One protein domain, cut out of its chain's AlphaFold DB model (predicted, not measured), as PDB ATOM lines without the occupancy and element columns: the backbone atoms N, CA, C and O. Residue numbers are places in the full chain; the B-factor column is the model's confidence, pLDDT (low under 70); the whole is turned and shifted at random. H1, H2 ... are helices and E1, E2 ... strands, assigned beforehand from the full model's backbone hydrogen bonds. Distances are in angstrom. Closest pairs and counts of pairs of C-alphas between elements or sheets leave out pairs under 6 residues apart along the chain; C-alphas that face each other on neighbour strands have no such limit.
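This is residues 22 to 125 and 147 to 206 of the 212 residues of an uncharacterized protein of Caballeronia sordidicola (UniProt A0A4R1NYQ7). One strongly twisted sheet of eight strands folds back on itself, E5 E6 E7 E8 facing E10 E11 E12 with E9 as the hinge; the small sheet E1 E4 packs on E8 as the second sheet of a sandwich. Hairpin E2 E3 reaches out at one end of the long axis, and helix H1 lies at the other. The 164 printed residues have twelve named strands and one named helix, H1, between E8 and E9; the class is mostly strand. The large sheet's order is E5 E6 E7 E8 E9 E10 E11 E12, all antiparallel. The whole is loose, with a radius of gyration of the C-alphas of 19.8 A, and spans 74 by 34 by 23 A.

E1, residues 22 to 25, runs on into E2, residues 28 to 31, at 27 degrees. E2 and E3, residues 34 to 37, form a hairpin, with N 29 and O 36 within hydrogen-bond range at 2.8 A. E4, residues 42 to 47, is antiparallel to E1, with N 23 and O 45 at 2.9 A. E5, residues 55 to 62, E6, 65 to 76, E7, 79 to 89, and E8, 94 to 106, form a meander, each strand the antiparallel neighbour of the one before; N 57 and O 69, N 70 and O 85, and N 82 and O 104 are each within range at 2.9, 2.8 and 2.8 A. E4 touches E8, closest at the C-alphas of Ile 44 and Met 96, 6.3 A. H1, residues 111 to 125, is not on the large sheet; 9 of its 11 O i to N i+4 pairs are within range. E9, residues 154 to 161, E10, 167 to 175, E11, 189 to 196, and E12, 199 to 205, form a second meander. E9 is the antiparallel neighbour of E8, with N 157 and O 103 within hydrogen-bond range at 2.9 A. Within the meander, N 160 and O 169, N 170 and O 191, and N 196 and O 199 are at 2.8, 2.9 and 2.8 A. E12 touches E8, closest at the C-alphas of Val 97 and Lys 199, 4.5 A.

E1 begins at C-alpha 22, (-145.389, -140.912, -147.523). E6 is 33.3 A long, E8 31.4 A, E7 31.0 A and H1 20.9 A. E12 ends at C-alpha 205, (-142.295, -147.711, -117.281).

The C-alphas of Gly 32 and Asn 123 are farthest apart, 74.7 A. Residues 126 to 146 are not printed; C-alphas 125 and 147 are 17.5 A apart. The link E10 to E11 is long, 13 residues. Mean pLDDT of the printed part is 74.5; residues under 70 include 108 to 125 and 174 to 187.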
ATOM      1  N   HIS A  22    -144.680-142.134-147.894       81.31
ATOM      2  CA  HIS A  22    -145.389-140.912-147.523       81.31
ATOM      3  C   HIS A  22    -146.807-141.232-147.067       81.31
ATOM      4  O   HIS A  22    -147.567-141.888-147.779       81.31
ATOM      5  N   ILE A  23    -147.202-140.701-145.912       81.31
ATOM      6  CA  ILE A  23    -148.563-140.848-145.407       81.31
ATOM      7  C   ILE A  23    -149.329-139.554-145.647       81.31
ATOM      8  O   ILE A  23    -148.934-138.484-145.180       81.31
ATOM      9  N   SER A  24    -150.454-139.663-146.353       83.94
ATOM     10  CA  SER A  24    -151.354-138.544-146.629       83.94
ATOM     11  C   SER A  24    -152.802-138.890-146.296       83.94
ATOM     12  O   SER A  24    -153.220-140.034-146.463       83.94
ATOM     13  N   ALA A  25    -153.588-137.895-145.882       83.56
ATOM     14  CA  ALA A  25    -155.045-138.018-145.793       83.56
ATOM     15  C   ALA A  25    -155.740-137.263-146.924       83.56
ATOM     16  O   ALA A  25    -155.315-136.178-147.330       83.56
ATOM     17  N   VAL A  26    -156.852-137.839-147.383       84.38
ATOM     18  CA  VAL A  26    -157.783-137.232-148.334       84.38
ATOM     19  C   VAL A  26    -159.183-137.308-147.742       84.38
ATOM     20  O   VAL A  26    -159.641-138.375-147.343       84.38
ATOM     21  N   PHE A  27    -159.868-136.169-147.701       83.94
ATOM     22  CA  PHE A  27    -161.215-136.063-147.147       83.94
ATOM     23  C   PHE A  27    -162.244-135.999-148.270       83.94
ATOM     24  O   PHE A  27    -162.046-135.308-149.271       83.94
ATOM     25  N   PHE A  28    -163.369-136.683-148.085       84.94
ATOM     26  CA  PHE A  28    -164.488-136.683-149.021       84.94
ATOM     27  C   PHE A  28    -165.735-136.133-148.334       84.94
ATOM     28  O   PHE A  28    -165.992-136.413-147.164       84.94
ATOM     29  N   LYS A  29    -166.526-135.355-149.072       85.69
ATOM     30  CA  LYS A  29    -167.837-134.865-148.641       85.69
ATOM     31  C   LYS A  29    -168.912-135.487-149.516       85.69
ATOM     32  O   LYS A  29    -168.750-135.589-150.730       85.69
ATOM     33  N   LYS A  30    -170.024-135.886-148.903       86.88
ATOM     34  CA  LYS A  30    -171.187-136.376-149.639       86.88
ATOM     35  C   LYS A  30    -171.987-135.184-150.174       86.88
ATOM     36  O   LYS A  30    -172.369-134.316-149.394       86.88
ATOM     37  N   ASN A  31    -172.226-135.144-151.481       87.25
ATOM     38  CA  ASN A  31    -173.081-134.167-152.154       87.25
ATOM     39  C   ASN A  31    -174.174-134.931-152.919       87.25
ATOM     40  O   ASN A  31    -173.909-135.539-153.958       87.25
ATOM     41  N   GLY A  32    -175.382-134.987-152.350       89.81
ATOM     42  CA  GLY A  32    -176.443-135.875-152.831       89.81
ATOM     43  C   GLY A  32    -176.009-137.346-152.785       89.81
ATOM     44  O   GLY A  32    -175.655-137.863-151.724       89.81
ATOM     45  N   ASN A  33    -176.003-138.009-153.943       90.31
ATOM     46  CA  ASN A  33    -175.569-139.405-154.093       90.31
ATOM     47  C   ASN A  33    -174.082-139.561-154.453       90.31
ATOM     48  O   ASN A  33    -173.608-140.685-154.600       90.31
ATOM     49  N   LEU A  34    -173.339-138.459-154.584       89.38
ATOM     50  CA  LEU A  34    -171.938-138.472-154.992       89.38
ATOM     51  C   LEU A  34    -171.011-138.191-153.809       89.38
ATOM     52  O   LEU A  34    -171.326-137.401-152.917       89.38
ATOM     53  N   TRP A  35    -169.835-138.811-153.828       86.50
ATOM     54  CA  TRP A  35    -168.720-138.439-152.963       86.50
ATOM     55  C   TRP A  35    -167.793-137.515-153.737       86.50
ATOM     56  O   TRP A  35    -167.207-137.907-154.742       86.50
ATOM     57  N   VAL A  36    -167.665-136.282-153.265       88.44
ATOM     58  CA  VAL A  36    -166.790-135.279-153.864       88.44
ATOM     59  C   VAL A  36    -165.569-135.134-152.972       88.44
ATOM     60  O   VAL A  36    -165.689-134.972-151.754       88.44
ATOM     61  N   ARG A  37    -164.379-135.210-153.568       82.56
ATOM     62  CA  ARG A  37    -163.128-134.935-152.860       82.56
ATOM     63  C   ARG A  37    -163.169-133.497-152.338       82.56
ATOM     64  O   ARG A  37    -163.372-132.563-153.108       82.56
ATOM     65  N   GLY A  38    -163.004-133.322-151.033       74.25
ATOM     66  CA  GLY A  38    -162.820-132.003-150.441       74.25
ATOM     67  C   GLY A  38    -161.418-131.458-150.723       74.25
ATOM     68  O   GLY A  38    -160.511-132.193-151.111       74.25
ATOM     69  N   ASN A  39    -161.212-130.166-150.478       66.00
ATOM     70  CA  ASN A  39    -159.869-129.593-150.492       66.00
ATOM     71  C   ASN A  39    -159.029-130.195-149.352       66.00
ATOM     72  O   ASN A  39    -159.499-130.273-148.217       66.00
ATOM     73  N   GLY A  40    -157.783-130.579-149.648       62.03
ATOM     74  CA  GLY A  40    -156.800-130.977-148.636       62.03
ATOM     75  C   GLY A  40    -156.295-132.411-148.766       62.03
ATOM     76  O   GLY A  40    -156.589-133.240-147.909       62.03
ATOM     77  N   LEU A  41    -155.463-132.679-149.783       60.72
ATOM     78  CA  LEU A  41    -154.378-133.638-149.568       60.72
ATOM     79  C   LEU A  41    -153.518-133.048-148.452       60.72
ATOM     80  O   LEU A  41    -152.982-131.951-148.613       60.72
ATOM     81  N   ARG A  42    -153.430-133.728-147.317       69.69
ATOM     82  CA  ARG A  42    -152.499-133.341-146.258       69.69
ATOM     83  C   ARG A  42    -151.457-134.428-146.145       69.69
ATOM     84  O   ARG A  42    -151.813-135.529-145.742       69.69
ATOM     85  N   THR A  43    -150.212-134.118-146.493       77.75
ATOM     86  CA  THR A  43    -149.071-134.939-146.086       77.75
ATOM     87  C   THR A  43    -148.969-134.842-144.571       77.75
ATOM     88  O   THR A  43    -148.878-133.746-144.021       77.75
ATOM     89  N   ILE A  44    -149.061-135.981-143.897       83.81
ATOM     90  CA  ILE A  44    -149.108-136.068-142.433       83.81
ATOM     91  C   ILE A  44    -147.726-136.423-141.891       83.81
ATOM     92  O   ILE A  44    -147.329-135.935-140.838       83.81
ATOM     93  N   GLY A  45    -146.994-137.263-142.620       81.94
ATOM     94  CA  GLY A  45    -145.662-137.703-142.240       81.94
ATOM     95  C   GLY A  45    -145.130-138.762-143.191       81.94
ATOM     96  O   GLY A  45    -145.630-138.926-144.309       81.94
ATOM     97  N   THR A  46    -144.124-139.486-142.726       79.38
ATOM     98  CA  THR A  46    -143.536-140.620-143.431       79.38
ATOM     99  C   THR A  46    -143.430-141.824-142.500       79.38
ATOM    100  O   THR A  46    -143.371-141.673-141.281       79.38
ATOM    101  N   SER A  47    -143.461-143.030-143.057       76.44
ATOM    102  CA  SER A  47    -143.345-144.282-142.305       76.44
ATOM    103  C   SER A  47    -142.726-145.365-143.176       76.44
ATOM    104  O   SER A  47    -142.781-145.279-144.399       76.44
ATOM    105  N   GLY A  48    -142.138-146.383-142.554       71.56
ATOM    106  CA  GLY A  48    -141.525-147.508-143.257       71.56
ATOM    107  C   GLY A  48    -140.375-147.141-144.201       71.56
ATOM    108  O   GLY A  48    -139.778-146.065-144.108       71.56
ATOM    109  N   PHE A  49    -140.033-148.076-145.085       67.62
ATOM    110  CA  PHE A  49    -138.876-148.002-145.977       67.62
ATOM    111  C   PHE A  49    -139.161-148.714-147.304       67.62
ATOM    112  O   PHE A  49    -140.004-149.606-147.368       67.62
ATOM    113  N   GLY A  50    -138.469-148.314-148.372       64.50
ATOM    114  CA  GLY A  50    -138.681-148.862-149.715       64.50
ATOM    115  C   GLY A  50    -140.081-148.586-150.272       64.50
ATOM    116  O   GLY A  50    -140.593-149.382-151.046       64.50
ATOM    117  N   GLY A  51    -140.729-147.500-149.833       63.50
ATOM    118  CA  GLY A  51    -142.109-147.167-150.206       63.50
ATOM    119  C   GLY A  51    -143.199-147.940-149.451       63.50
ATOM    120  O   GLY A  51    -144.358-147.531-149.497       63.50
ATOM    121  N   PHE A  52    -142.850-148.977-148.682       70.12
ATOM    122  CA  PHE A  52    -143.821-149.767-147.927       70.12
ATOM    123  C   PHE A  52    -144.181-149.098-146.596       70.12
ATOM    124  O   PHE A  52    -143.328-148.904-145.729       70.12
ATOM    125  N   ALA A  53    -145.460-148.757-146.410       72.81
ATOM    126  CA  ALA A  53    -145.935-148.083-145.199       72.81
ATOM    127  C   ALA A  53    -146.140-149.029-144.005       72.81
ATOM    128  O   ALA A  53    -146.256-148.543-142.882       72.81
ATOM    129  N   GLY A  54    -146.177-150.347-144.221       82.38
ATOM    130  CA  GLY A  54    -146.471-151.314-143.168       82.38
ATOM    131  C   GLY A  54    -147.914-151.813-143.152       82.38
ATOM    132  O   GLY A  54    -148.659-151.685-144.126       82.38
ATOM    133  N   THR A  55    -148.315-152.387-142.022       87.12
ATOM    134  CA  THR A  55    -149.696-152.809-141.777       87.12
ATOM    135  C   THR A  55    -150.513-151.650-141.214       87.12
ATOM    136  O   THR A  55    -150.031-150.867-140.397       87.12
ATOM    137  N   LEU A  56    -151.763-151.537-141.661       87.50
ATOM    138  CA  LEU A  56    -152.705-150.508-141.230       87.50
ATOM    139  C   LEU A  56    -153.853-151.157-140.460       87.50
ATOM    140  O   LEU A  56    -154.486-152.096-140.942       87.50
ATOM    141  N   SER A  57    -154.182-150.594-139.306       88.56
ATOM    142  CA  SER A  57    -155.410-150.897-138.577       88.56
ATOM    143  C   SER A  57    -156.099-149.601-138.164       88.56
ATOM    144  O   SER A  57    -155.496-148.528-138.157       88.56
ATOM    145  N   THR A  58    -157.397-149.667-137.879       88.19
ATOM    146  CA  THR A  58    -158.156-148.490-137.444       88.19
ATOM    147  C   THR A  58    -158.956-148.817-136.202       88.19
ATOM    148  O   THR A  58    -159.499-149.916-136.075       88.19
ATOM    149  N   ARG A  59    -159.055-147.848-135.296       85.88
ATOM    150  CA  ARG A  59    -159.840-147.965-134.070       85.88
ATOM    151  C   ARG A  59    -160.619-146.688-133.811       85.88
ATOM    152  O   ARG A  59    -160.091-145.579-133.887       85.88
ATOM    153  N   ARG A  60    -161.903-146.841-133.501       85.62
ATOM    154  CA  ARG A  60    -162.773-145.713-133.160       85.62
ATOM    155  C   ARG A  60    -162.454-145.234-131.745       85.62
ATOM    156  O   ARG A  60    -162.421-146.041-130.821       85.62
ATOM    157  N   ILE A  61    -162.228-143.931-131.593       82.31
ATOM    158  CA  ILE A  61    -161.926-143.278-130.308       82.31
ATOM    159  C   ILE A  61    -163.173-142.596-129.751       82.31
ATOM    160  O   ILE A  61    -163.463-142.688-128.561       82.31
ATOM    161  N   ARG A  62    -163.911-141.902-130.624       82.88
ATOM    162  CA  ARG A  62    -165.179-141.216-130.338       82.88
ATOM    163  C   ARG A  62    -166.082-141.304-131.557       82.88
ATOM    164  O   ARG A  62    -165.713-141.896-132.573       82.88
ATOM    165  N   ASP A  63    -167.258-140.695-131.479       83.75
ATOM    166  CA  ASP A  63    -168.217-140.786-132.566       83.75
ATOM    167  C   ASP A  63    -167.706-140.243-133.904       83.75
ATOM    168  O   ASP A  63    -168.019-140.816-134.949       83.75
ATOM    169  N   ASP A  64    -166.870-139.212-133.854       85.75
ATOM    170  CA  ASP A  64    -166.293-138.494-134.985       85.75
ATOM    171  C   ASP A  64    -164.765-138.647-135.091       85.75
ATOM    172  O   ASP A  64    -164.140-137.984-135.918       85.75
ATOM    173  N   GLN A  65    -164.148-139.506-134.269       86.50
ATOM    174  CA  GLN A  65    -162.693-139.675-134.232       86.50
ATOM    175  C   GLN A  65    -162.276-141.134-134.375       86.50
ATOM    176  O   GLN A  65    -162.741-142.012-133.643       86.50
ATOM    177  N   VAL A  66    -161.339-141.365-135.288       88.50
ATOM    178  CA  VAL A  66    -160.721-142.667-135.553       88.50
ATOM    179  C   VAL A  66    -159.215-142.494-135.474       88.50
ATOM    180  O   VAL A  66    -158.677-141.586-136.100       88.50
ATOM    181  N   ASP A  67    -158.532-143.362-134.742       89.62
ATOM    182  CA  ASP A  67    -157.085-143.489-134.859       89.62
ATOM    183  C   ASP A  67    -156.784-144.552-135.926       89.62
ATOM    184  O   ASP A  67    -157.365-145.640-135.921       89.62
ATOM    185  N   ALA A  68    -155.912-144.206-136.864       90.06
ATOM    186  CA  ALA A  68    -155.293-145.114-137.813       90.06
ATOM    187  C   ALA A  68    -153.892-145.450-137.295       90.06
ATOM    188  O   ALA A  68    -153.033-144.569-137.218       90.06
ATOM    189  N   ASP A  69    -153.690-146.708-136.927       90.00
ATOM    190  CA  ASP A  69    -152.432-147.227-136.409       90.00
ATOM    191  C   ASP A  69    -151.682-147.906-137.568       90.00
ATOM    192  O   ASP A  69    -152.212-148.806-138.224       90.00
ATOM    193  N   ILE A  70    -150.459-147.455-137.832       90.00
ATOM    194  CA  ILE A  70    -149.583-147.937-138.899       90.00
ATOM    195  C   ILE A  70    -148.355-148.562-138.246       90.00
ATOM    196  O   ILE A  70    -147.598-147.860-137.576       90.00
ATOM    197  N   ILE A  71    -148.149-149.864-138.439       89.12
ATOM    198  CA  ILE A  71    -146.951-150.563-137.970       89.12
ATOM    199  C   ILE A  71    -146.050-150.817-139.166       89.12
ATOM    200  O   ILE A  71    -146.377-151.625-140.034       89.12
ATOM    201  N   SER A  72    -144.909-150.137-139.197       86.69
ATOM    202  CA  SER A  72    -143.949-150.219-140.296       86.69
ATOM    203  C   SER A  72    -142.625-150.826-139.865       86.69
ATOM    204  O   SER A  72    -142.173-150.585-138.744       86.69
ATOM    205  N   GLU A  73    -141.988-151.535-140.790       82.88
ATOM    206  CA  GLU A  73    -140.628-152.048-140.652       82.88
ATOM    207  C   GLU A  73    -139.646-151.157-141.418       82.88
ATOM    208  O   GLU A  73    -139.987-150.502-142.406       82.88
ATOM    209  N   SER A  74    -138.421-151.086-140.926       77.00
ATOM    210  CA  SER A  74    -137.337-150.262-141.453       77.00
ATOM    211  C   SER A  74    -136.018-150.756-140.866       77.00
ATOM    212  O   SER A  74    -135.982-151.334-139.777       77.00
ATOM    213  N   CYS A  75    -134.936-150.522-141.593       72.88
ATOM    214  CA  CYS A  75    -133.584-150.795-141.142       72.88
ATOM    215  C   CYS A  75    -132.733-149.557-141.399       72.88
ATOM    216  O   CYS A  75    -132.754-149.003-142.499       72.88
ATOM    217  N   SER A  76    -131.979-149.127-140.394       71.31
ATOM    218  CA  SER A  76    -131.028-148.023-140.511       71.31
ATOM    219  C   SER A  76    -129.755-148.388-139.764       71.31
ATOM    220  O   SER A  76    -129.820-148.818-138.617       71.31
ATOM    221  N   GLN A  77    -128.599-148.240-140.420       63.81
ATOM    222  CA  GLN A  77    -127.275-148.490-139.825       63.81
ATOM    223  C   GLN A  77    -127.136-149.868-139.139       63.81
ATOM    224  O   GLN A  77    -126.513-149.991-138.091       63.81
ATOM    225  N   GLY A  78    -127.743-150.914-139.708       66.94
ATOM    226  CA  GLY A  78    -127.693-152.275-139.150       66.94
ATOM    227  C   GLY A  78    -128.657-152.538-137.987       66.94
ATOM    228  O   GLY A  78    -128.696-153.658-137.489       66.94
ATOM    229  N   ILE A  79    -129.466-151.551-137.587       70.19
ATOM    230  CA  ILE A  79    -130.572-151.729-136.642       70.19
ATOM    231  C   ILE A  79    -131.868-151.828-137.442       70.19
ATOM    232  O   ILE A  79    -132.302-150.861-138.077       70.19
ATOM    233  N   CYS A  80    -132.484-153.001-137.409       77.94
ATOM    234  CA  CYS A  80    -133.790-153.267-137.996       77.94
ATOM    235  C   CYS A  80    -134.855-153.253-136.910       77.94
ATOM    236  O   CYS A  80    -134.591-153.645-135.779       77.94
ATOM    237  N   GLY A  81    -136.067-152.810-137.221       82.38
ATOM    238  CA  GLY A  81    -137.100-152.730-136.198       82.38
ATOM    239  C   GLY A  81    -138.512-152.546-136.714       82.38
ATOM    240  O   GLY A  81    -138.787-152.625-137.911       82.38
ATOM    241  N   LYS A  82    -139.409-152.312-135.759       86.75
ATOM    242  CA  LYS A  82    -140.832-152.048-135.960       86.75
ATOM    243  C   LYS A  82    -141.199-150.766-135.239       86.75
ATOM    244  O   LYS A  82    -140.882-150.601-134.059       86.75
ATOM    245  N   TRP A  83    -141.921-149.891-135.927       88.12
ATOM    246  CA  TRP A  83    -142.390-148.620-135.382       88.12
ATOM    247  C   TRP A  83    -143.886-148.462-135.603       88.12
ATOM    248  O   TRP A  83    -144.397-148.773-136.678       88.12
ATOM    249  N   LEU A  84    -144.560-147.943-134.583       89.94
ATOM    250  CA  LEU A  84    -145.967-147.583-134.587       89.94
ATOM    251  C   LEU A  84    -146.121-146.082-134.823       89.94
ATOM    252  O   LEU A  84    -145.695-145.265-134.005       89.94
ATOM    253  N   SER A  85    -146.807-145.730-135.899       90.31
ATOM    254  CA  SER A  85    -147.308-144.383-136.146       90.31
ATOM    255  C   SER A  85    -148.820-144.371-135.936       90.31
ATOM    256  O   SER A  85    -149.520-145.268-136.393       90.31
ATOM    257  N   ILE A  86    -149.342-143.368-135.236       91.06
ATOM    258  CA  ILE A  86    -150.768-143.223-134.938       91.06
ATOM    259  C   ILE A  86    -151.237-141.895-135.502       91.06
ATOM    260  O   ILE A  86    -150.770-140.828-135.092       91.06
ATOM    261  N   ILE A  87    -152.209-141.956-136.404       91.19
ATOM    262  CA  ILE A  87    -152.829-140.789-137.015       91.19
ATOM    263  C   ILE A  87    -154.252-140.672-136.506       91.19
ATOM    264  O   ILE A  87    -155.084-141.537-136.761       91.19
ATOM    265  N   ARG A  88    -154.560-139.557-135.852       90.44
ATOM    266  CA  ARG A  88    -155.931-139.223-135.488       90.44
ATOM    267  C   ARG A  88    -156.643-138.576-136.660       90.44
ATOM    268  O   ARG A  88    -156.218-137.531-137.154       90.44
ATOM    269  N   LEU A  89    -157.749-139.181-137.059       88.31
ATOM    270  CA  LEU A  89    -158.631-138.742-138.126       88.31
ATOM    271  C   LEU A  89    -159.935-138.205-137.542       88.31
ATOM    272  O   LEU A  89    -160.524-138.791-136.635       88.31
ATOM    273  N   SER A  90    -160.395-137.105-138.118       87.25
ATOM    274  CA  SER A  90    -161.698-136.478-137.894       87.25
ATOM    275  C   SER A  90    -162.301-136.098-139.255       87.25
ATOM    276  O   SER A  90    -161.598-136.201-140.264       87.25
ATOM    277  N   PRO A  91    -163.559-135.630-139.349       83.94
ATOM    278  CA  PRO A  91    -164.193-135.354-140.643       83.94
ATOM    279  C   PRO A  91    -163.444-134.351-141.535       83.94
ATOM    280  O   PRO A  91    -163.635-134.348-142.751       83.94
ATOM    281  N   THR A  92    -162.617-133.482-140.948       82.06
ATOM    282  CA  THR A  92    -161.929-132.392-141.661       82.06
ATOM    283  C   THR A  92    -160.437-132.287-141.358       82.06
ATOM    284  O   THR A  92    -159.766-131.423-141.925       82.06
ATOM    285  N   ASN A  93    -159.902-133.127-140.471       85.75
ATOM    286  CA  ASN A  93    -158.512-133.036-140.039       85.75
ATOM    287  C   ASN A  93    -157.880-134.415-139.839       85.75
ATOM    288  O   ASN A  93    -158.547-135.359-139.413       85.75
ATOM    289  N   ALA A  94    -156.580-134.490-140.111       88.19
ATOM    290  CA  ALA A  94    -155.727-135.628-139.816       88.19
ATOM    291  C   ALA A  94    -154.463-135.117-139.129       88.19
ATOM    292  O   ALA A  94    -153.864-134.143-139.588       88.19
ATOM    293  N   GLN A  95    -154.074-135.761-138.035       89.12
ATOM    294  CA  GLN A  95    -152.943-135.345-137.212       89.12
ATOM    295  C   GLN A  95    -152.127-136.561-136.781       89.12
ATOM    296  O   GLN A  95    -152.690-137.528-136.277       89.12
ATOM    297  N   MET A  96    -150.802-136.486-136.918       89.38
ATOM    298  CA  MET A  96    -149.895-137.448-136.292       89.38
ATOM    299  C   MET A  96    -149.929-137.247-134.773       89.38
ATOM    300  O   MET A  96    -149.537-136.187-134.279       89.38
ATOM    301  N   VAL A  97    -150.432-138.239-134.043       90.88
ATOM    302  CA  VAL A  97    -150.515-138.225-132.574       90.88
ATOM    303  C   VAL A  97    -149.534-139.204-131.927       90.88
ATOM    304  O   VAL A  97    -149.188-139.040-130.762       90.88
ATOM    305  N   GLY A  98    -149.039-140.188-132.672       89.62
ATOM    306  CA  GLY A  98    -147.881-141.001-132.308       89.62
ATOM    307  C   GLY A  98    -146.958-141.074-133.511       89.62
ATOM    308  O   GLY A  98    -147.393-141.516-134.562       89.62
ATOM    309  N   ASP A  99    -145.725-140.606-133.380       87.69
ATOM    310  CA  ASP A  99    -144.757-140.599-134.476       87.69
ATOM    311  C   ASP A  99    -143.663-141.620-134.177       87.69
ATOM    312  O   ASP A  99    -142.988-141.500-133.151       87.69
ATOM    313  N   ARG A 100    -143.553-142.644-135.032       84.44
ATOM    314  CA  ARG A 100    -142.532-143.703-134.976       84.44
ATOM    315  C   ARG A 100    -142.236-144.202-133.555       84.44
ATOM    316  O   ARG A 100    -141.082-144.297-133.136       84.44
ATOM    317  N   ILE A 101    -143.277-144.547-132.800       88.75
ATOM    318  CA  ILE A 101    -143.138-145.141-131.468       88.75
ATOM    319  C   ILE A 101    -142.502-146.520-131.639       88.75
ATOM    320  O   ILE A 101    -143.080-147.404-132.266       88.75
ATOM    321  N   ALA A 102    -141.299-146.700-131.101       86.62
ATOM    322  CA  ALA A 102    -140.554-147.938-131.265       86.62
ATOM    323  C   ALA A 102    -141.269-149.114-130.576       86.62
ATOM    324  O   ALA A 102    -141.591-149.032-129.387       86.62
ATOM    325  N   LEU A 103    -141.522-150.180-131.342       87.38
ATOM    326  CA  LEU A 103    -142.158-151.419-130.887       87.38
ATOM    327  C   LEU A 103    -141.157-152.563-130.777       87.38
ATOM    328  O   LEU A 103    -141.230-153.347-129.846       87.38
ATOM    329  N   ALA A 104    -140.240-152.682-131.728       84.12
ATOM    330  CA  ALA A 104    -139.247-153.744-131.741       84.12
ATOM    331  C   ALA A 104    -137.976-153.241-132.411       84.12
ATOM    332  O   ALA A 104    -138.051-152.384-133.295       84.12
ATOM    333  N   ALA A 105    -136.830-153.788-132.027       80.00
ATOM    334  CA  ALA A 105    -135.609-153.644-132.803       80.00
ATOM    335  C   ALA A 105    -134.658-154.808-132.550       80.00
ATOM    336  O   ALA A 105    -134.640-155.385-131.462       80.00
ATOM    337  N   ASN A 106    -133.842-155.107-133.550       76.12
ATOM    338  CA  ASN A 106    -132.707-155.993-133.440       76.12
ATOM    339  C   ASN A 106    -131.533-155.470-134.274       76.12
ATOM    340  O   ASN A 106    -131.704-154.714-135.233       76.12
ATOM    341  N   ASN A 107    -130.337-155.885-133.887       70.38
ATOM    342  CA  ASN A 107    -129.106-155.685-134.650       70.38
ATOM    343  C   ASN A 107    -128.362-157.011-134.869       70.38
ATOM    344  O   ASN A 107    -127.174-157.003-135.173       70.38
ATOM    345  N   VAL A 108    -129.052-158.149-134.727       66.00
ATOM    346  CA  VAL A 108    -128.452-159.493-134.797       66.00
ATOM    347  C   VAL A 108    -127.755-159.769-136.134       66.00
ATOM    348  O   VAL A 108    -126.774-160.498-136.177       66.00
ATOM    349  N   ALA A 109    -128.209-159.140-137.222       59.88
ATOM    350  CA  ALA A 109    -127.600-159.270-138.547       59.88
ATOM    351  C   ALA A 109    -126.397-158.327-138.788       59.88
ATOM    352  O   ALA A 109    -125.788-158.363-139.859       59.88
ATOM    353  N   ALA A 110    -126.057-157.449-137.837       59.81
ATOM    354  CA  ALA A 110    -124.956-156.499-137.977       59.81
ATOM    355  C   ALA A 110    -123.612-157.160-137.617       59.81
ATOM    356  O   ALA A 110    -123.117-157.018-136.502       59.81
ATOM    357  N   ASN A 111    -123.008-157.853-138.587       51.56
ATOM    358  CA  ASN A 111    -121.773-158.639-138.425       51.56
ATOM    359  C   ASN A 111    -120.604-157.907-137.725       51.56
ATOM    360  O   ASN A 111    -119.898-158.517-136.930       51.56
ATOM    361  N   GLU A 112    -120.366-156.618-137.987       49.59
ATOM    362  CA  GLU A 112    -119.201-155.907-137.418       49.59
ATOM    363  C   GLU A 112    -119.468-155.344-136.009       49.59
ATOM    364  O   GLU A 112    -118.595-155.384-135.140       49.59
ATOM    365  N   GLY A 113    -120.690-154.866-135.752       51.19
ATOM    366  CA  GLY A 113    -121.082-154.295-134.459       51.19
ATOM    367  C   GLY A 113    -121.337-155.354-133.388       51.19
ATOM    368  O   GLY A 113    -121.055-155.109-132.217       51.19
ATOM    369  N   CYS A 114    -121.819-156.534-133.789       51.97
ATOM    370  CA  CYS A 114    -122.049-157.669-132.898       51.97
ATOM    371  C   CYS A 114    -120.741-158.305-132.403       51.97
ATOM    372  O   CYS A 114    -120.596-158.547-131.205       51.97
ATOM    373  N   ASN A 115    -119.760-158.485-133.292       48.38
ATOM    374  CA  ASN A 115    -118.513-159.184-132.967       48.38
ATOM    375  C   ASN A 115    -117.549-158.340-132.113       48.38
ATOM    376  O   ASN A 115    -116.985-158.849-131.148       48.38
ATOM    377  N   GLY A 116    -117.387-157.039-132.388       49.78
ATOM    378  CA  GLY A 116    -116.489-156.178-131.592       49.78
ATOM    379  C   GLY A 116    -117.013-155.892-130.176       49.78
ATOM    380  O   GLY A 116    -116.260-155.851-129.200       49.78
ATOM    381  N   ALA A 117    -118.332-155.754-130.051       49.75
ATOM    382  CA  ALA A 117    -119.061-155.720-128.787       49.75
ATOM    383  C   ALA A 117    -118.863-157.004-127.964       49.75
ATOM    384  O   ALA A 117    -118.558-156.949-126.770       49.75
ATOM    385  N   LEU A 118    -119.006-158.153-128.630       45.81
ATOM    386  CA  LEU A 118    -118.808-159.482-128.069       45.81
ATOM    387  C   LEU A 118    -117.367-159.690-127.589       45.81
ATOM    388  O   LEU A 118    -117.173-160.105-126.449       45.81
ATOM    389  N   GLU A 119    -116.363-159.349-128.398       45.41
ATOM    390  CA  GLU A 119    -114.951-159.424-127.999       45.41
ATOM    391  C   GLU A 119    -114.664-158.530-126.787       45.41
ATOM    392  O   GLU A 119    -113.996-158.956-125.844       45.41
ATOM    393  N   SER A 120    -115.206-157.307-126.749       48.00
ATOM    394  CA  SER A 120    -115.036-156.399-125.607       48.00
ATOM    395  C   SER A 120    -115.716-156.923-124.336       48.00
ATOM    396  O   SER A 120    -115.139-156.842-123.249       48.00
ATOM    397  N   ALA A 121    -116.916-157.496-124.455       47.06
ATOM    398  CA  ALA A 121    -117.648-158.084-123.338       47.06
ATOM    399  C   ALA A 121    -116.978-159.363-122.819       47.06
ATOM    400  O   ALA A 121    -116.838-159.507-121.609       47.06
ATOM    401  N   ILE A 122    -116.498-160.248-123.699       44.31
ATOM    402  CA  ILE A 122    -115.722-161.440-123.321       44.31
ATOM    403  C   ILE A 122    -114.427-161.021-122.623       44.31
ATOM    404  O   ILE A 122    -114.141-161.502-121.530       44.31
ATOM    405  N   ASN A 123    -113.683-160.063-123.177       45.22
ATOM    406  CA  ASN A 123    -112.437-159.585-122.577       45.22
ATOM    407  C   ASN A 123    -112.644-158.881-121.221       45.22
ATOM    408  O   ASN A 123    -111.739-158.891-120.389       45.22
ATOM    409  N   LYS A 124    -113.826-158.300-120.973       45.44
ATOM    410  CA  LYS A 124    -114.211-157.717-119.671       45.44
ATOM    411  C   LYS A 124    -114.815-158.740-118.697       45.44
ATOM    412  O   LYS A 124    -114.688-158.560-117.489       45.44
ATOM    413  N   ALA A 125    -115.483-159.782-119.197       37.56
ATOM    414  CA  ALA A 125    -116.138-160.825-118.403       37.56
ATOM    415  C   ALA A 125    -115.210-161.993-118.051       37.56
ATOM    416  O   ALA A 125    -115.522-162.750-117.134       37.56
ATOM    417  N   VAL A 147    -129.022-147.718-122.764       42.06
ATOM    418  CA  VAL A 147    -128.091-148.852-122.871       42.06
ATOM    419  C   VAL A 147    -126.961-148.464-123.831       42.06
ATOM    420  O   VAL A 147    -127.220-148.224-125.011       42.06
ATOM    421  N   GLU A 148    -125.731-148.355-123.321       42.38
ATOM    422  CA  GLU A 148    -124.537-148.228-124.154       42.38
ATOM    423  C   GLU A 148    -124.533-149.436-125.099       42.38
ATOM    424  O   GLU A 148    -124.473-150.587-124.669       42.38
ATOM    425  N   MET A 149    -124.733-149.163-126.391       50.19
ATOM    426  CA  MET A 149    -125.074-150.146-127.422       50.19
ATOM    427  C   MET A 149    -123.851-150.964-127.854       50.19
ATOM    428  O   MET A 149    -123.436-150.919-129.008       50.19
ATOM    429  N   SER A 150    -123.250-151.706-126.929       44.94
ATOM    430  CA  SER A 150    -122.103-152.574-127.196       44.94
ATOM    431  C   SER A 150    -122.485-154.056-127.128       44.94
ATOM    432  O   SER A 150    -121.755-154.833-126.524       44.94
ATOM    433  N   GLY A 151    -123.632-154.464-127.685       57.22
ATOM    434  CA  GLY A 151    -124.073-155.867-127.701       57.22
ATOM    435  C   GLY A 151    -125.129-156.169-128.768       57.22
ATOM    436  O   GLY A 151    -125.850-155.268-129.200       57.22
ATOM    437  N   CYS A 152    -125.222-157.438-129.188       65.56
ATOM    438  CA  CYS A 152    -126.349-157.922-129.990       65.56
ATOM    439  C   CYS A 152    -127.615-157.957-129.133       65.56
ATOM    440  O   CYS A 152    -127.579-158.444-127.997       65.56
ATOM    441  N   PHE A 153    -128.721-157.475-129.689       71.06
ATOM    442  CA  PHE A 153    -130.026-157.501-129.057       71.06
ATOM    443  C   PHE A 153    -131.126-157.868-130.050       71.06
ATOM    444  O   PHE A 153    -131.078-157.513-131.227       71.06
ATOM    445  N   GLU A 154    -132.162-158.508-129.521       74.25
ATOM    446  CA  GLU A 154    -133.492-158.576-130.111       74.25
ATOM    447  C   GLU A 154    -134.502-158.182-129.036       74.25
ATOM    448  O   GLU A 154    -134.448-158.685-127.912       74.25
ATOM    449  N   ILE A 155    -135.366-157.228-129.375       74.94
ATOM    450  CA  ILE A 155    -136.407-156.691-128.504       74.94
ATOM    451  C   ILE A 155    -137.716-156.773-129.264       74.94
ATOM    452  O   ILE A 155    -137.849-156.135-130.314       74.94
ATOM    453  N   ILE A 156    -138.689-157.494-128.716       79.62
ATOM    454  CA  ILE A 156    -140.001-157.667-129.334       79.62
ATOM    455  C   ILE A 156    -141.056-156.995-128.461       79.62
ATOM    456  O   ILE A 156    -141.218-157.309-127.285       79.62
ATOM    457  N   GLY A 157    -141.797-156.055-129.038       80.44
ATOM    458  CA  GLY A 157    -142.911-155.394-128.372       80.44
ATOM    459  C   GLY A 157    -144.222-155.600-129.103       80.44
ATOM    460  O   GLY A 157    -144.302-155.512-130.329       80.44
ATOM    461  N   GLU A 158    -145.271-155.816-128.319       83.06
ATOM    462  CA  GLU A 158    -146.645-155.891-128.793       83.06
ATOM    463  C   GLU A 158    -147.448-154.730-128.187       83.06
ATOM    464  O   GLU A 158    -147.543-154.605-126.955       83.06
ATOM    465  N   PRO A 159    -148.019-153.838-129.016       79.00
ATOM    466  CA  PRO A 159    -148.862-152.771-128.514       79.00
ATOM    467  C   PRO A 159    -150.192-153.352-128.032       79.00
ATOM    468  O   PRO A 159    -150.882-154.071-128.752       79.00
ATOM    469  N   GLN A 160    -150.587-152.988-126.817       79.50
ATOM    470  CA  GLN A 160    -151.928-153.217-126.306       79.50
ATOM    471  C   GLN A 160    -152.645-151.884-126.127       79.50
ATOM    472  O   GLN A 160    -152.224-150.983-125.395       79.50
ATOM    473  N   PHE A 161    -153.786-151.782-126.796       70.06
ATOM    474  CA  PHE A 161    -154.671-150.637-126.707       70.06
ATOM    475  C   PHE A 161    -155.817-150.997-125.767       70.06
ATOM    476  O   PHE A 161    -156.608-151.891-126.061       70.06
ATOM    477  N   SER A 162    -155.934-150.305-124.633       61.03
ATOM    478  CA  SER A 162    -157.137-150.419-123.805       61.03
ATOM    479  C   SER A 162    -158.166-149.385-124.248       61.03
ATOM    480  O   SER A 162    -157.835-148.213-124.429       61.03
ATOM    481  N   GLN A 163    -159.418-149.815-124.381       51.47
ATOM    482  CA  GLN A 163    -160.545-149.091-124.980       51.47
ATOM    483  C   GLN A 163    -161.109-147.944-124.115       51.47
ATOM    484  O   GLN A 163    -162.307-147.670-124.123       51.47
ATOM    485  N   LYS A 164    -160.247-147.260-123.359       57.78
ATOM    486  CA  LYS A 164    -160.607-146.090-122.566       57.78
ATOM    487  C   LYS A 164    -159.561-144.992-122.766       57.78
ATOM    488  O   LYS A 164    -158.399-145.129-122.387       57.78
ATOM    489  N   ASP A 165    -160.017-143.898-123.364       69.94
ATOM    490  CA  ASP A 165    -159.362-142.591-123.396       69.94
ATOM    491  C   ASP A 165    -158.158-142.443-124.345       69.94
ATOM    492  O   ASP A 165    -158.299-142.245-125.553       69.94
ATOM    493  N   THR A 166    -156.968-142.394-123.757       78.50
ATOM    494  CA  THR A 166    -155.767-141.741-124.288       78.50
ATOM    495  C   THR A 166    -154.500-142.495-123.895       78.50
ATOM    496  O   THR A 166    -153.408-141.934-123.962       78.50
ATOM    497  N   ARG A 167    -154.635-143.738-123.426       86.69
ATOM    498  CA  ARG A 167    -153.534-144.556-122.911       86.69
ATOM    499  C   ARG A 167    -153.105-145.580-123.957       86.69
ATOM    500  O   ARG A 167    -153.941-146.267-124.536       86.69
ATOM    501  N   LEU A 168    -151.799-145.699-124.149       88.81
ATOM    502  CA  LEU A 168    -151.169-146.738-124.958       88.81
ATOM    503  C   LEU A 168    -150.213-147.506-124.049       88.81
ATOM    504  O   LEU A 168    -149.382-146.888-123.385       88.81
ATOM    505  N   LYS A 169    -150.329-148.833-124.008       90.00
ATOM    506  CA  LYS A 169    -149.362-149.684-123.315       90.00
ATOM    507  C   LYS A 169    -148.642-150.539-124.339       90.00
ATOM    508  O   LYS A 169    -149.280-151.136-125.196       90.00
ATOM    509  N   ILE A 170    -147.323-150.601-124.253       87.25
ATOM    510  CA  ILE A 170    -146.527-151.520-125.063       87.25
ATOM    511  C   ILE A 170    -145.867-152.493-124.107       87.25
ATOM    512  O   ILE A 170    -145.198-152.077-123.159       87.25
ATOM    513  N   TYR A 171    -146.107-153.776-124.347       85.50
ATOM    514  CA  TYR A 171    -145.512-154.860-123.589       85.50
ATOM    515  C   TYR A 171    -144.341-155.390-124.398       85.50
ATOM    516  O   TYR A 171    -144.537-155.894-125.502       85.50
ATOM    517  N   PHE A 172    -143.141-155.260-123.850       79.44
ATOM    518  CA  PHE A 172    -141.934-155.811-124.438       79.44
ATOM    519  C   PHE A 172    -141.639-157.141-123.771       79.44
ATOM    520  O   PHE A 172    -141.517-157.221-122.542       79.44
ATOM    521  N   ARG A 173    -141.570-158.180-124.594       71.88
ATOM    522  CA  ARG A 173    -141.154-159.518-124.204       71.88
ATOM    523  C   ARG A 173    -139.786-159.749-124.815       71.88
ATOM    524  O   ARG A 173    -139.574-159.407-125.970       71.88
ATOM    525  N   GLU A 174    -138.926-160.381-124.028       61.09
ATOM    526  CA  GLU A 174    -137.637-160.910-124.471       61.09
ATOM    527  C   GLU A 174    -136.619-159.826-124.857       61.09
ATOM    528  O   GLU A 174    -136.810-158.999-125.739       61.09
ATOM    529  N   HIS A 175    -135.497-159.850-124.141       57.50
ATOM    530  CA  HIS A 175    -134.268-159.180-124.524       57.50
ATOM    531  C   HIS A 175    -133.234-160.281-124.702       57.50
ATOM    532  O   HIS A 175    -132.743-160.839-123.717       57.50
ATOM    533  N   VAL A 176    -132.912-160.642-125.940       50.69
ATOM    534  CA  VAL A 176    -131.793-161.562-126.166       50.69
ATOM    535  C   VAL A 176    -130.519-160.739-126.130       50.69
ATOM    536  O   VAL A 176    -130.100-160.199-127.144       50.69
ATOM    537  N   LEU A 177    -129.902-160.614-124.957       54.75
ATOM    538  CA  LEU A 177    -128.494-160.246-124.906       54.75
ATOM    539  C   LEU A 177    -127.702-161.504-125.261       54.75
ATOM    540  O   LEU A 177    -127.450-162.344-124.408       54.75
ATOM    541  N   ASN A 178    -127.294-161.585-126.527       50.62
ATOM    542  CA  ASN A 178    -126.246-162.479-127.016       50.62
ATOM    543  C   ASN A 178    -126.628-163.971-127.215       50.62
ATOM    544  O   ASN A 178    -126.640-164.764-126.272       50.62
ATOM    545  N   GLU A 179    -126.840-164.368-128.478       45.62
ATOM    546  CA  GLU A 179    -126.992-165.779-128.882       45.62
ATOM    547  C   GLU A 179    -125.697-166.601-128.705       45.62
ATOM    548  O   GLU A 179    -125.762-167.797-128.416       45.62
ATOM    549  N   GLU A 180    -124.518-165.979-128.797       44.34
ATOM    550  CA  GLU A 180    -123.225-166.673-128.703       44.34
ATOM    551  C   GLU A 180    -122.773-166.940-127.257       44.34
ATOM    552  O   GLU A 180    -122.115-167.946-126.988       44.34
ATOM    553  N   LEU A 181    -123.179-166.109-126.290       42.84
ATOM    554  CA  LEU A 181    -122.894-166.322-124.862       42.84
ATOM    555  C   LEU A 181    -123.951-167.165-124.137       42.84
ATOM    556  O   LEU A 181    -123.776-167.438-122.950       42.84
ATOM    557  N   LYS A 182    -125.043-167.573-124.806       47.22
ATOM    558  CA  LYS A 182    -126.188-168.286-124.195       47.22
ATOM    559  C   LYS A 182    -126.760-167.607-122.934       47.22
ATOM    560  O   LYS A 182    -127.493-168.240-122.176       47.22
ATOM    561  N   ASN A 183    -126.458-166.330-122.702       47.19
ATOM    562  CA  ASN A 183    -126.915-165.581-121.534       47.19
ATOM    563  C   ASN A 183    -128.200-164.830-121.884       47.19
ATOM    564  O   ASN A 183    -128.241-163.607-121.955       47.19
ATOM    565  N   PHE A 184    -129.271-165.591-122.101       51.28
ATOM    566  CA  PHE A 184    -130.601-165.043-122.336       51.28
ATOM    567  C   PHE A 184    -131.085-164.281-121.095       51.28
ATOM    568  O   PHE A 184    -131.444-164.879-120.081       51.28
ATOM    569  N   HIS A 185    -131.138-162.953-121.179       53.66
ATOM    570  CA  HIS A 185    -131.746-162.114-120.151       53.66
ATOM    571  C   HIS A 185    -133.187-161.770-120.532       53.66
ATOM    572  O   HIS A 185    -133.491-160.659-120.959       53.66
ATOM    573  N   GLN A 186    -134.114-162.710-120.333       56.53
ATOM    574  CA  GLN A 186    -135.535-162.411-120.498       56.53
ATOM    575  C   GLN A 186    -135.983-161.415-119.419       56.53
ATOM    576  O   GLN A 186    -136.117-161.750-118.245       56.53
ATOM    577  N   SER A 187    -136.211-160.171-119.831       63.06
ATOM    578  CA  SER A 187    -136.792-159.124-118.997       63.06
ATOM    579  C   SER A 187    -138.072-158.638-119.658       63.06
ATOM    580  O   SER A 187    -138.089-158.369-120.856       63.06
ATOM    581  N   ASN A 188    -139.153-158.553-118.885       71.81
ATOM    582  CA  ASN A 188    -140.420-158.016-119.363       71.81
ATOM    583  C   ASN A 188    -140.476-156.529-119.022       71.81
ATOM    584  O   ASN A 188    -140.438-156.166-117.844       71.81
ATOM    585  N   PHE A 189    -140.596-155.680-120.039       79.94
ATOM    586  CA  PHE A 189    -140.778-154.243-119.849       79.94
ATOM    587  C   PHE A 189    -142.177-153.829-120.276       79.94
ATOM    588  O   PHE A 189    -142.787-154.405-121.174       79.94
ATOM    589  N   ILE A 190    -142.688-152.794-119.623       84.12
ATOM    590  CA  ILE A 190    -143.938-152.151-120.002       84.12
ATOM    591  C   ILE A 190    -143.617-150.680-120.208       84.12
ATOM    592  O   ILE A 190    -143.007-150.064-119.335       84.12
ATOM    593  N   ALA A 191    -144.035-150.118-121.337       85.62
ATOM    594  CA  ALA A 191    -144.025-148.681-121.568       85.62
ATOM    595  C   ALA A 191    -145.464-148.168-121.603       85.62
ATOM    596  O   ALA A 191    -146.269-148.614-122.425       85.62
ATOM    597  N   GLU A 192    -145.787-147.226-120.722       89.75
ATOM    598  CA  GLU A 192    -147.098-146.591-120.667       89.75
ATOM    599  C   GLU A 192    -147.024-145.170-121.216       89.75
ATOM    600  O   GLU A 192    -146.314-144.316-120.686       89.75
ATOM    601  N   TYR A 193    -147.805-144.898-122.255       90.56
ATOM    602  CA  TYR A 193    -147.931-143.589-122.874       90.56
ATOM    603  C   TYR A 193    -149.311-143.001-122.607       90.56
ATOM    604  O   TYR A 193    -150.311-143.721-122.516       90.56
ATOM    605  N   SER A 194    -149.377-141.675-122.543       89.06
ATOM    606  CA  SER A 194    -150.633-140.933-122.529       89.06
ATOM    607  C   SER A 194    -150.632-139.842-123.586       89.06
ATOM    608  O   SER A 194    -149.603-139.226-123.857       89.06
ATOM    609  N   LEU A 195    -151.793-139.610-124.196       87.25
ATOM    610  CA  LEU A 195    -151.996-138.507-125.117       87.25
ATOM    611  C   LEU A 195    -152.058-137.183-124.348       87.25
ATOM    612  O   LEU A 195    -153.081-136.843-123.753       87.25
ATOM    613  N   ILE A 196    -150.977-136.418-124.415       85.31
ATOM    614  CA  ILE A 196    -150.832-135.106-123.787       85.31
ATOM    615  C   ILE A 196    -150.605-134.088-124.906       85.31
ATOM    616  O   ILE A 196    -149.742-134.271-125.760       85.31
ATOM    617  N   HIS A 197    -151.426-133.035-124.949       87.44
ATOM    618  CA  HIS A 197    -151.378-132.005-126.002       87.44
ATOM    619  C   HIS A 197    -151.394-132.573-127.437       87.44
ATOM    620  O   HIS A 197    -150.722-132.073-128.336       87.44
ATOM    621  N   GLY A 198    -152.162-133.646-127.653       84.19
ATOM    622  CA  GLY A 198    -152.301-134.276-128.967       84.19
ATOM    623  C   GLY A 198    -151.113-135.138-129.397       84.19
ATOM    624  O   GLY A 198    -151.060-135.514-130.564       84.19
ATOM    625  N   LYS A 199    -150.187-135.480-128.493       88.25
ATOM    626  CA  LYS A 199    -149.093-136.425-128.757       88.25
ATOM    627  C   LYS A 199    -148.996-137.482-127.664       88.25
ATOM    628  O   LYS A 199    -149.211-137.179-126.495       88.25
ATOM    629  N   TYR A 200    -148.686-138.722-128.027       88.56
ATOM    630  CA  TYR A 200    -148.374-139.764-127.055       88.56
ATOM    631  C   TYR A 200    -147.013-139.481-126.421       88.56
ATOM    632  O   TYR A 200    -145.994-139.402-127.105       88.56
ATOM    633  N   VAL A 201    -147.013-139.337-125.102       88.50
ATOM    634  CA  VAL A 201    -145.828-139.092-124.278       88.50
ATOM    635  C   VAL A 201    -145.684-140.251-123.302       88.50
ATOM    636  O   VAL A 201    -146.681-140.681-122.723       88.50
ATOM    637  N   LEU A 202    -144.466-140.770-123.133       86.06
ATOM    638  CA  LEU A 202    -144.169-141.802-122.139       86.06
ATOM    639  C   LEU A 202    -144.378-141.214-120.735       86.06
ATOM    640  O   LEU A 202    -143.755-140.214-120.389       86.06
ATOM    641  N   ILE A 203    -145.255-141.827-119.945       88.75
ATOM    642  CA  ILE A 203    -145.621-141.374-118.592       88.75
ATOM    643  C   ILE A 203    -145.299-142.402-117.502       88.75
ATOM    644  O   ILE A 203    -145.411-142.087-116.320       88.75
ATOM    645  N   GLY A 204    -144.927-143.625-117.875       82.69
ATOM    646  CA  GLY A 204    -144.573-144.673-116.925       82.69
ATOM    647  C   GLY A 204    -143.860-145.843-117.594       82.69
ATOM    648  O   GLY A 204    -144.024-146.085-118.791       82.69
ATOM    649  N   GLY A 205    -143.075-146.572-116.803       84.25
ATOM    650  CA  GLY A 205    -142.295-147.711-117.281       84.25
ATOM    651  C   GLY A 205    -141.109-147.318-118.170       84.25
ATOM    652  O   GLY A 205    -140.559-146.226-118.027       84.25
ATOM    653  N   LEU A 206    -140.698-148.218-119.067       81.38
ATOM    654  CA  LEU A 206    -139.524-148.054-119.932       81.38
ATOM    655  C   LEU A 206    -139.818-148.608-121.329       81.38
ATOM    656  O   LEU A 206    -140.288-149.736-121.451       81.38
TER     657      LEU A 206